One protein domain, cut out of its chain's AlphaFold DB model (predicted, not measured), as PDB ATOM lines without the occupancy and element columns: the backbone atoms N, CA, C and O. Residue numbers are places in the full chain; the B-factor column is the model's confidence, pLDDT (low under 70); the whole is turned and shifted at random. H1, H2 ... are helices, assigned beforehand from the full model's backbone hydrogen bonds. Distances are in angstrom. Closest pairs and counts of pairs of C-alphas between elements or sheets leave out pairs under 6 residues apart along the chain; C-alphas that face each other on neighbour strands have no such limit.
ATOM      1  N   GLU A  60      33.463  -2.051  54.544       95.56
ATOM      2  CA  GLU A  60      33.292  -0.599  54.463       95.56
ATOM      3  C   GLU A  60      34.054  -0.011  53.268       95.56
ATOM      4  O   GLU A  60      33.510   0.779  52.496       95.56
ATOM      5  N   ILE A  61      35.296  -0.455  53.063       94.81
ATOM      6  CA  ILE A  61      36.128  -0.016  51.937       94.81
ATOM      7  C   ILE A  61      35.588  -0.583  50.620       94.81
ATOM      8  O   ILE A  61      35.579   0.110  49.606       94.81
ATOM      9  N   GLN A  62      35.082  -1.819  50.621       93.56
ATOM     10  CA  GLN A  62      34.453  -2.407  49.434       93.56
ATOM     11  C   GLN A  62      33.201  -1.626  49.012       93.56
ATOM     12  O   GLN A  62      33.020  -1.359  47.825       93.56
ATOM     13  N   LEU A  63      32.367  -1.212  49.968       94.69
ATOM     14  CA  LEU A  63      31.194  -0.376  49.704       94.69
ATOM     15  C   LEU A  63      31.575   1.006  49.179       94.69
ATOM     16  O   LEU A  63      30.925   1.493  48.253       94.69
ATOM     17  N   LEU A  64      32.650   1.592  49.708       94.50
ATOM     18  CA  LEU A  64      33.186   2.856  49.218       94.50
ATOM     19  C   LEU A  64      33.634   2.731  47.752       94.50
ATOM     20  O   LEU A  64      33.242   3.553  46.927       94.50
ATOM     21  N   ILE A  65      34.360   1.663  47.397       93.06
ATOM     22  CA  ILE A  65      34.746   1.377  46.003       93.06
ATOM     23  C   ILE A  65      33.505   1.269  45.110       93.06
ATOM     24  O   ILE A  65      33.467   1.884  44.046       93.06
ATOM     25  N   PHE A  66      32.473   0.537  45.544       93.81
ATOM     26  CA  PHE A  66      31.223   0.440  44.786       93.81
ATOM     27  C   PHE A  66      30.534   1.799  44.602       93.81
ATOM     28  O   PHE A  66      30.025   2.058  43.516       93.81
ATOM     29  N   SER A  67      30.579   2.693  45.596       94.19
ATOM     30  CA  SER A  67      29.971   4.030  45.488       94.19
ATOM     31  C   SER A  67      30.685   4.975  44.515       94.19
ATOM     32  O   SER A  67      30.054   5.886  43.983       94.19
ATOM     33  N   TYR A  68      31.978   4.753  44.252       94.62
ATOM     34  CA  TYR A  68      32.746   5.540  43.278       94.62
ATOM     35  C   TYR A  68      32.616   5.012  41.846       94.62
ATOM     36  O   TYR A  68      32.971   5.709  40.894       94.62
ATOM     37  N   LEU A  69      32.122   3.784  41.667       88.88
ATOM     38  CA  LEU A  69      31.993   3.171  40.354       88.88
ATOM     39  C   LEU A  69      30.610   3.444  39.745       88.88
ATOM     40  O   LEU A  69      29.596   3.333  40.433       88.88
ATOM     41  N   PRO A  70      30.531   3.709  38.426       88.00
ATOM     42  CA  PRO A  70      29.262   3.686  37.711       88.00
ATOM     43  C   PRO A  70      28.548   2.349  37.920       88.00
ATOM     44  O   PRO A  70      29.200   1.305  37.974       88.00
ATOM     45  N   GLU A  71      27.217   2.363  37.959       87.50
ATOM     46  CA  GLU A  71      26.386   1.191  38.274       87.50
ATOM     47  C   GLU A  71      26.776  -0.069  37.476       87.50
ATOM     48  O   GLU A  71      26.936  -1.151  38.043       87.50
ATOM     49  N   GLY A  72      27.029   0.074  36.169       87.44
ATOM     50  CA  GLY A  72      27.470  -1.036  35.320       87.44
ATOM     51  C   GLY A  72      28.830  -1.617  35.727       87.44
ATOM     52  O   GLY A  72      28.999  -2.837  35.760       87.44
ATOM     53  N   ASN A  73      29.785  -0.764  36.103       88.00
ATOM     54  CA  ASN A  73      31.110  -1.191  36.559       88.00
ATOM     55  C   ASN A  73      31.042  -1.802  37.964       88.00
ATOM     56  O   ASN A  73      31.696  -2.815  38.212       88.00
ATOM     57  N   SER A  74      30.221  -1.233  38.850       92.19
ATOM     58  CA  SER A  74      29.949  -1.768  40.188       92.19
ATOM     59  C   SER A  74      29.367  -3.183  40.108       92.19
ATOM     60  O   SER A  74      29.885  -4.108  40.741       92.19
ATOM     61  N   ALA A  75      28.376  -3.397  39.237       90.19
ATOM     62  CA  ALA A  75      27.792  -4.715  39.004       90.19
ATOM     63  C   ALA A  75      28.823  -5.704  38.437       90.19
ATOM     64  O   ALA A  75      28.928  -6.835  38.915       90.19
ATOM     65  N   CYS A  76      29.633  -5.276  37.460       89.69
ATOM     66  CA  CYS A  76      30.706  -6.110  36.916       89.69
ATOM     67  C   CYS A  76      31.726  -6.506  37.990       89.69
ATOM     68  O   CYS A  76      32.143  -7.665  38.030       89.69
ATOM     69  N   LEU A  77      32.103  -5.578  38.877       90.25
ATOM     70  CA  LEU A  77      33.010  -5.841  39.990       90.25
ATOM     71  C   LEU A  77      32.388  -6.822  40.996       90.25
ATOM     72  O   LEU A  77      33.053  -7.775  41.406       90.25
ATOM     73  N   GLY A  78      31.102  -6.659  41.321       91.38
ATOM     74  CA  GLY A  78      30.349  -7.597  42.156       91.38
ATOM     75  C   GLY A  78      30.374  -9.026  41.603       91.38
ATOM     76  O   GLY A  78      30.568  -9.977  42.353       91.38
ATOM     77  N   LEU A  79      30.285  -9.192  40.279       89.50
ATOM     78  CA  LEU A  79      30.319 -10.504  39.616       89.50
ATOM     79  C   LEU A  79      31.702 -11.180  39.606       89.50
ATOM     80  O   LEU A  79      31.792 -12.368  39.291       89.50
ATOM     81  N   THR A  80      32.783 -10.475  39.955       86.88
ATOM     82  CA  THR A  80      34.137 -11.059  39.928       86.88
ATOM     83  C   THR A  80      34.361 -12.122  41.004       86.88
ATOM     84  O   THR A  80      35.146 -13.049  40.784       86.88
ATOM     85  N   CYS A  81      33.683 -12.033  42.156       87.75
ATOM     86  CA  CYS A  81      33.767 -13.049  43.206       87.75
ATOM     87  C   CYS A  81      32.502 -13.125  44.076       87.75
ATOM     88  O   CYS A  81      31.786 -12.146  44.266       87.75
ATOM     89  N   LYS A  82      32.249 -14.302  44.669       89.31
ATOM     90  CA  LYS A  82      31.033 -14.571  45.461       89.31
ATOM     91  C   LYS A  82      30.856 -13.635  46.666       89.31
ATOM     92  O   LYS A  82      29.730 -13.279  46.984       89.31
ATOM     93  N   LYS A  83      31.954 -13.240  47.328       91.50
ATOM     94  CA  LYS A  83      31.917 -12.353  48.504       91.50
ATOM     95  C   LYS A  83      31.469 -10.940  48.119       91.50
ATOM     96  O   LYS A  83      30.553 -10.406  48.733       91.50
ATOM     97  N   LEU A  84      32.074 -10.377  47.072       92.31
ATOM     98  CA  LEU A  84      31.692  -9.066  46.544       92.31
ATOM     99  C   LEU A  84      30.282  -9.078  45.959       92.31
ATOM    100  O   LEU A  84      29.557  -8.106  46.135       92.31
ATOM    101  N   TYR A  85      29.871 -10.180  45.328       92.81
ATOM    102  CA  TYR A  85      28.505 -10.337  44.840       92.81
ATOM    103  C   TYR A  85      27.479 -10.232  45.972       92.81
ATOM    104  O   TYR A  85      26.513  -9.492  45.830       92.81
ATOM    105  N   ALA A  86      27.695 -10.934  47.091       93.75
ATOM    106  CA  ALA A  86      26.797 -10.871  48.245       93.75
ATOM    107  C   ALA A  86      26.706  -9.443  48.801       93.75
ATOM    108  O   ALA A  86      25.617  -8.894  48.920       93.75
ATOM    109  N   ILE A  87      27.854  -8.794  49.021       94.12
ATOM    110  CA  ILE A  87      27.910  -7.419  49.541       94.12
ATOM    111  C   ILE A  87      27.218  -6.438  48.591       94.12
ATOM    112  O   ILE A  87      26.423  -5.612  49.037       94.12
ATOM    113  N   HIS A  88      27.481  -6.542  47.286       93.81
ATOM    114  CA  HIS A  88      26.832  -5.707  46.283       93.81
ATOM    115  C   HIS A  88      25.319  -5.956  46.245       93.81
ATOM    116  O   HIS A  88      24.543  -5.010  46.221       93.81
ATOM    117  N   HIS A  89      24.883  -7.215  46.244       92.56
ATOM    118  CA  HIS A  89      23.467  -7.576  46.204       92.56
ATOM    119  C   HIS A  89      22.700  -7.068  47.435       92.56
ATOM    120  O   HIS A  89      21.579  -6.581  47.291       92.56
ATOM    121  N   ASP A  90      23.307  -7.156  48.618       94.50
ATOM    122  CA  ASP A  90      22.663  -6.787  49.880       94.50
ATOM    123  C   ASP A  90      22.591  -5.264  50.080       94.50
ATOM    124  O   ASP A  90      21.615  -4.766  50.635       94.50
ATOM    125  N   ASN A  91      23.592  -4.516  49.598       94.12
ATOM    126  CA  ASN A  91      23.671  -3.058  49.776       94.12
ATOM    127  C   ASN A  91      23.140  -2.258  48.581       94.12
ATOM    128  O   ASN A  91      22.704  -1.121  48.749       94.12
ATOM    129  N   TYR A  92      23.120  -2.856  47.389       89.19
ATOM    130  CA  TYR A  92      22.547  -2.275  46.175       89.19
ATOM    131  C   TYR A  92      21.419  -3.177  45.648       89.19
ATOM    132  O   TYR A  92      21.507  -3.704  44.530       89.19
ATOM    133  N   PRO A  93      20.353  -3.411  46.447       78.06
ATOM    134  CA  PRO A  93      19.255  -4.277  46.062       78.06
ATOM    135  C   PRO A  93      18.475  -3.623  44.923       78.06
ATOM    136  O   PRO A  93      17.548  -2.853  45.141       78.06
ATOM    137  N   LYS A  94      18.844  -3.968  43.687       64.38
ATOM    138  CA  LYS A  94      18.065  -3.701  42.477       64.38
ATOM    139  C   LYS A  94      17.616  -2.235  42.373       64.38
ATOM    140  O   LYS A  94      16.427  -1.930  42.468       64.38
ATOM    141  N   LEU A 115      24.428 -15.462  22.689       46.31
ATOM    142  CA  LEU A 115      25.829 -15.484  22.235       46.31
ATOM    143  C   LEU A 115      26.514 -14.109  22.316       46.31
ATOM    144  O   LEU A 115      27.724 -14.044  22.528       46.31
ATOM    145  N   ILE A 116      25.749 -13.013  22.247       50.62
ATOM    146  CA  ILE A 116      26.276 -11.655  22.484       50.62
ATOM    147  C   ILE A 116      26.648 -11.464  23.961       50.62
ATOM    148  O   ILE A 116      27.615 -10.768  24.254       50.62
ATOM    149  N   GLY A 117      25.978 -12.166  24.884       49.25
ATOM    150  CA  GLY A 117      26.382 -12.205  26.288       49.25
ATOM    151  C   GLY A 117      27.827 -12.686  26.445       49.25
ATOM    152  O   GLY A 117      28.644 -11.988  27.032       49.25
ATOM    153  N   PHE A 118      28.192 -13.823  25.845       48.44
ATOM    154  CA  PHE A 118      29.521 -14.424  26.036       48.44
ATOM    155  C   PHE A 118      30.666 -13.631  25.378       48.44
ATOM    156  O   PHE A 118      31.735 -13.480  25.974       48.44
ATOM    157  N   MET A 119      30.444 -13.067  24.184       48.44
ATOM    158  CA  MET A 119      31.420 -12.173  23.538       48.44
ATOM    159  C   MET A 119      31.527 -10.828  24.278       48.44
ATOM    160  O   MET A 119      32.640 -10.340  24.498       48.44
ATOM    161  N   GLY A 120      30.401 -10.291  24.760       53.19
ATOM    162  CA  GLY A 120      30.340  -9.075  25.573       53.19
ATOM    163  C   GLY A 120      31.077  -9.205  26.907       53.19
ATOM    164  O   GLY A 120      31.830  -8.304  27.265       53.19
ATOM    165  N   TYR A 121      30.975 -10.348  27.595       56.97
ATOM    166  CA  TYR A 121      31.716 -10.590  28.843       56.97
ATOM    167  C   TYR A 121      33.233 -10.527  28.646       56.97
ATOM    168  O   TYR A 121      33.941 -10.027  29.518       56.97
ATOM    169  N   SER A 122      33.754 -10.992  27.506       65.88
ATOM    170  CA  SER A 122      35.197 -10.949  27.242       65.88
ATOM    171  C   SER A 122      35.707  -9.520  27.016       65.88
ATOM    172  O   SER A 122      36.763  -9.153  27.538       65.88
ATOM    173  N   TRP A 123      34.937  -8.701  26.293       69.25
ATOM    174  CA  TRP A 123      35.279  -7.310  26.008       69.25
ATOM    175  C   TRP A 123      35.105  -6.438  27.255       69.25
ATOM    176  O   TRP A 123      36.022  -5.714  27.635       69.25
ATOM    177  N   CYS A 124      34.000  -6.626  27.981       69.00
ATOM    178  CA  CYS A 124      33.732  -5.950  29.246       69.00
ATOM    179  C   CYS A 124      34.779  -6.309  30.310       69.00
ATOM    180  O   CYS A 124      35.247  -5.436  31.032       69.00
ATOM    181  N   ARG A 125      35.234  -7.569  30.365       71.25
ATOM    182  CA  ARG A 125      36.323  -7.983  31.262       71.25
ATOM    183  C   ARG A 125      37.646  -7.302  30.918       71.25
ATOM    184  O   ARG A 125      38.360  -6.912  31.834       71.25
ATOM    185  N   ARG A 126      37.985  -7.147  29.632       76.19
ATOM    186  CA  ARG A 126      39.198  -6.414  29.218       76.19
ATOM    187  C   ARG A 126      39.100  -4.930  29.568       76.19
ATOM    188  O   ARG A 126      40.053  -4.394  30.122       76.19
ATOM    189  N   GLN A 127      37.951  -4.306  29.313       76.75
ATOM    190  CA  GLN A 127      37.704  -2.905  29.657       76.75
ATOM    191  C   GLN A 127      37.777  -2.680  31.176       76.75
ATOM    192  O   GLN A 127      38.452  -1.761  31.628       76.75
ATOM    193  N   LEU A 128      37.155  -3.561  31.966       75.94
ATOM    194  CA  LEU A 128      37.179  -3.508  33.429       75.94
ATOM    195  C   LEU A 128      38.594  -3.713  33.981       75.94
ATOM    196  O   LEU A 128      39.000  -2.991  34.882       75.94
ATOM    197  N   LEU A 129      39.365  -4.660  33.432       78.44
ATOM    198  CA  LEU A 129      40.762  -4.873  33.829       78.44
ATOM    199  C   LEU A 129      41.636  -3.655  33.515       78.44
ATOM    200  O   LEU A 129      42.456  -3.279  34.348       78.44
ATOM    201  N   ALA A 130      41.439  -3.016  32.359       78.50
ATOM    202  CA  ALA A 130      42.144  -1.783  32.016       78.50
ATOM    203  C   ALA A 130      41.787  -0.639  32.981       78.50
ATOM    204  O   ALA A 130      42.675   0.071  33.447       78.50
ATOM    205  N   HIS A 131      40.506  -0.504  33.338       77.25
ATOM    206  CA  HIS A 131      40.048   0.519  34.281       77.25
ATOM    207  C   HIS A 131      40.544   0.272  35.711       77.25
ATOM    208  O   HIS A 131      40.941   1.208  36.396       77.25
ATOM    209  N   MET A 132      40.552  -0.987  36.157       77.56
ATOM    210  CA  MET A 132      41.092  -1.385  37.460       77.56
ATOM    211  C   MET A 132      42.598  -1.130  37.544       77.56
ATOM    212  O   MET A 132      43.068  -0.653  38.570       77.56
ATOM    213  N   ALA A 133      43.349  -1.404  36.471       77.44
ATOM    214  CA  ALA A 133      44.775  -1.095  36.414       77.44
ATOM    215  C   ALA A 133      45.033   0.420  36.493       77.44
ATOM    216  O   ALA A 133      45.922   0.846  37.222       77.44
ATOM    217  N   ALA A 134      44.217   1.232  35.812       77.44
ATOM    218  CA  ALA A 134      44.300   2.691  35.907       77.44
ATOM    219  C   ALA A 134      43.994   3.197  37.328       77.44
ATOM    220  O   ALA A 134      44.755   3.988  37.873       77.44
ATOM    221  N   LEU A 135      42.941   2.673  37.968       74.44
ATOM    222  CA  LEU A 135      42.592   3.024  39.350       74.44
ATOM    223  C   LEU A 135      43.663   2.594  40.360       74.44
ATOM    224  O   LEU A 135      43.907   3.301  41.334       74.44
ATOM    225  N   GLN A 136      44.323   1.450  40.143       76.31
ATOM    226  CA  GLN A 136      45.466   1.059  40.971       76.31
ATOM    227  C   GLN A 136      46.616   2.060  40.850       76.31
ATOM    228  O   GLN A 136      47.252   2.350  41.859       76.31
ATOM    229  N   GLN A 137      46.858   2.599  39.654       75.00
ATOM    230  CA  GLN A 137      47.904   3.594  39.440       75.00
ATOM    231  C   GLN A 137      47.587   4.908  40.168       75.00
ATOM    232  O   GLN A 137      48.437   5.412  40.894       75.00
ATOM    233  N   GLU A 138      46.346   5.397  40.082       76.94
ATOM    234  CA  GLU A 138      45.921   6.605  40.808       76.94
ATOM    235  C   GLU A 138      45.995   6.430  42.334       76.94
ATOM    236  O   GLU A 138      46.382   7.350  43.053       76.94
ATOM    237  N   LEU A 139      45.668   5.242  42.851       70.81
ATOM    238  CA  LEU A 139      45.815   4.932  44.278       70.81
ATOM    239  C   LEU A 139      47.282   4.937  44.733       70.81
ATOM    240  O   LEU A 139      47.566   5.372  45.849       70.81
ATOM    241  N   ILE A 140      48.203   4.478  43.880       76.62
ATOM    242  CA  ILE A 140      49.648   4.551  44.134       76.62
ATOM    243  C   ILE A 140      50.116   6.013  44.114       76.62
ATOM    244  O   ILE A 140      50.847   6.425  45.016       76.62
ATOM    245  N   ASP A 141      49.649   6.807  43.146       73.31
ATOM    246  CA  ASP A 141      50.009   8.225  43.005       73.31
ATOM    247  C   ASP A 141      49.480   9.085  44.164       73.31
ATOM    248  O   ASP A 141      50.126  10.050  44.571       73.31
ATOM    249  N   MET A 142      48.352   8.705  44.774       77.50
ATOM    250  CA  MET A 142      47.824   9.349  45.985       77.50
ATOM    251  C   MET A 142      48.631   9.044  47.262       77.50
ATOM    252  O   MET A 142      48.225   9.441  48.354       77.50
ATOM    253  N   GLY A 143      49.763   8.338  47.168       70.25
ATOM    254  CA  GLY A 143      50.632   8.067  48.318       70.25
ATOM    255  C   GLY A 143      50.028   7.097  49.338       70.25
ATOM    256  O   GLY A 143      50.605   6.885  50.406       70.25
TER     257      GLY A 143
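This is residues 60 to 94 and 115 to 143 of the 148 residues of the protein "F-box domain-containing protein" of Mollisia scopiformis (UniProt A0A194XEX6). One long helix, H4, passes by a small cluster of three short helices, crossing near H2, while both its ends stick out free of the cluster. H1 and H2 both come close to H3 in that cluster, H2 and H3 making a helical hairpin. The printed part has 64 residues with four named helices, in the order H1, H2, H3, H4, and no named strand; the class is all helix. It is only just compact, close to loose, with a radius of gyration of the C-alphas of 12.8 A, and its elongated outline spans 43 by 27 by 18 A.

H4, residues 115 to 141, is close to but not clearly touching H2, residues 71 to 78; their closest C-alphas, of Leu 128 and Asn 73, are 7.2 A apart, and their lines are about perpendicular at 88 degrees. H2 touches H3, residues 82 to 91, closest at the C-alphas of Gly 78 and Tyr 85, 4.3 A apart, with a steep tilt of 41 degrees, opposite ways. H1, residues 60 to 68, touches H3, closest at the C-alphas of Leu 63 and His 88, 7.7 A apart; they are only just about perpendicular at 71 degrees. H1 is apart from H4, as is H3. Every O i to N i+4 pair is within hydrogen-bond range in H1, H2 and H3; in H4, 22 of 23 are.

H4 measures 39.7 A from C-alpha 115 at (25.829, -15.484, 22.235) to C-alpha 141 at (50.009, 8.225, 43.005). H3 measures 14.3 A, H2 10.4 A and H1 12.8 A, the last beginning at C-alpha 60, (33.292, -0.599, 54.463).

The C-alphas farthest apart, of Leu 115 and Gly 143, are 43.0 A apart. Residues 95 to 114 are not printed, and C-alphas 94 and 115 are 24.7 A apart across the cut. The links H1 to H2 and H2 to H3 are tight. The model's confidence is under 70 at residue 94 and residues 115 to 124.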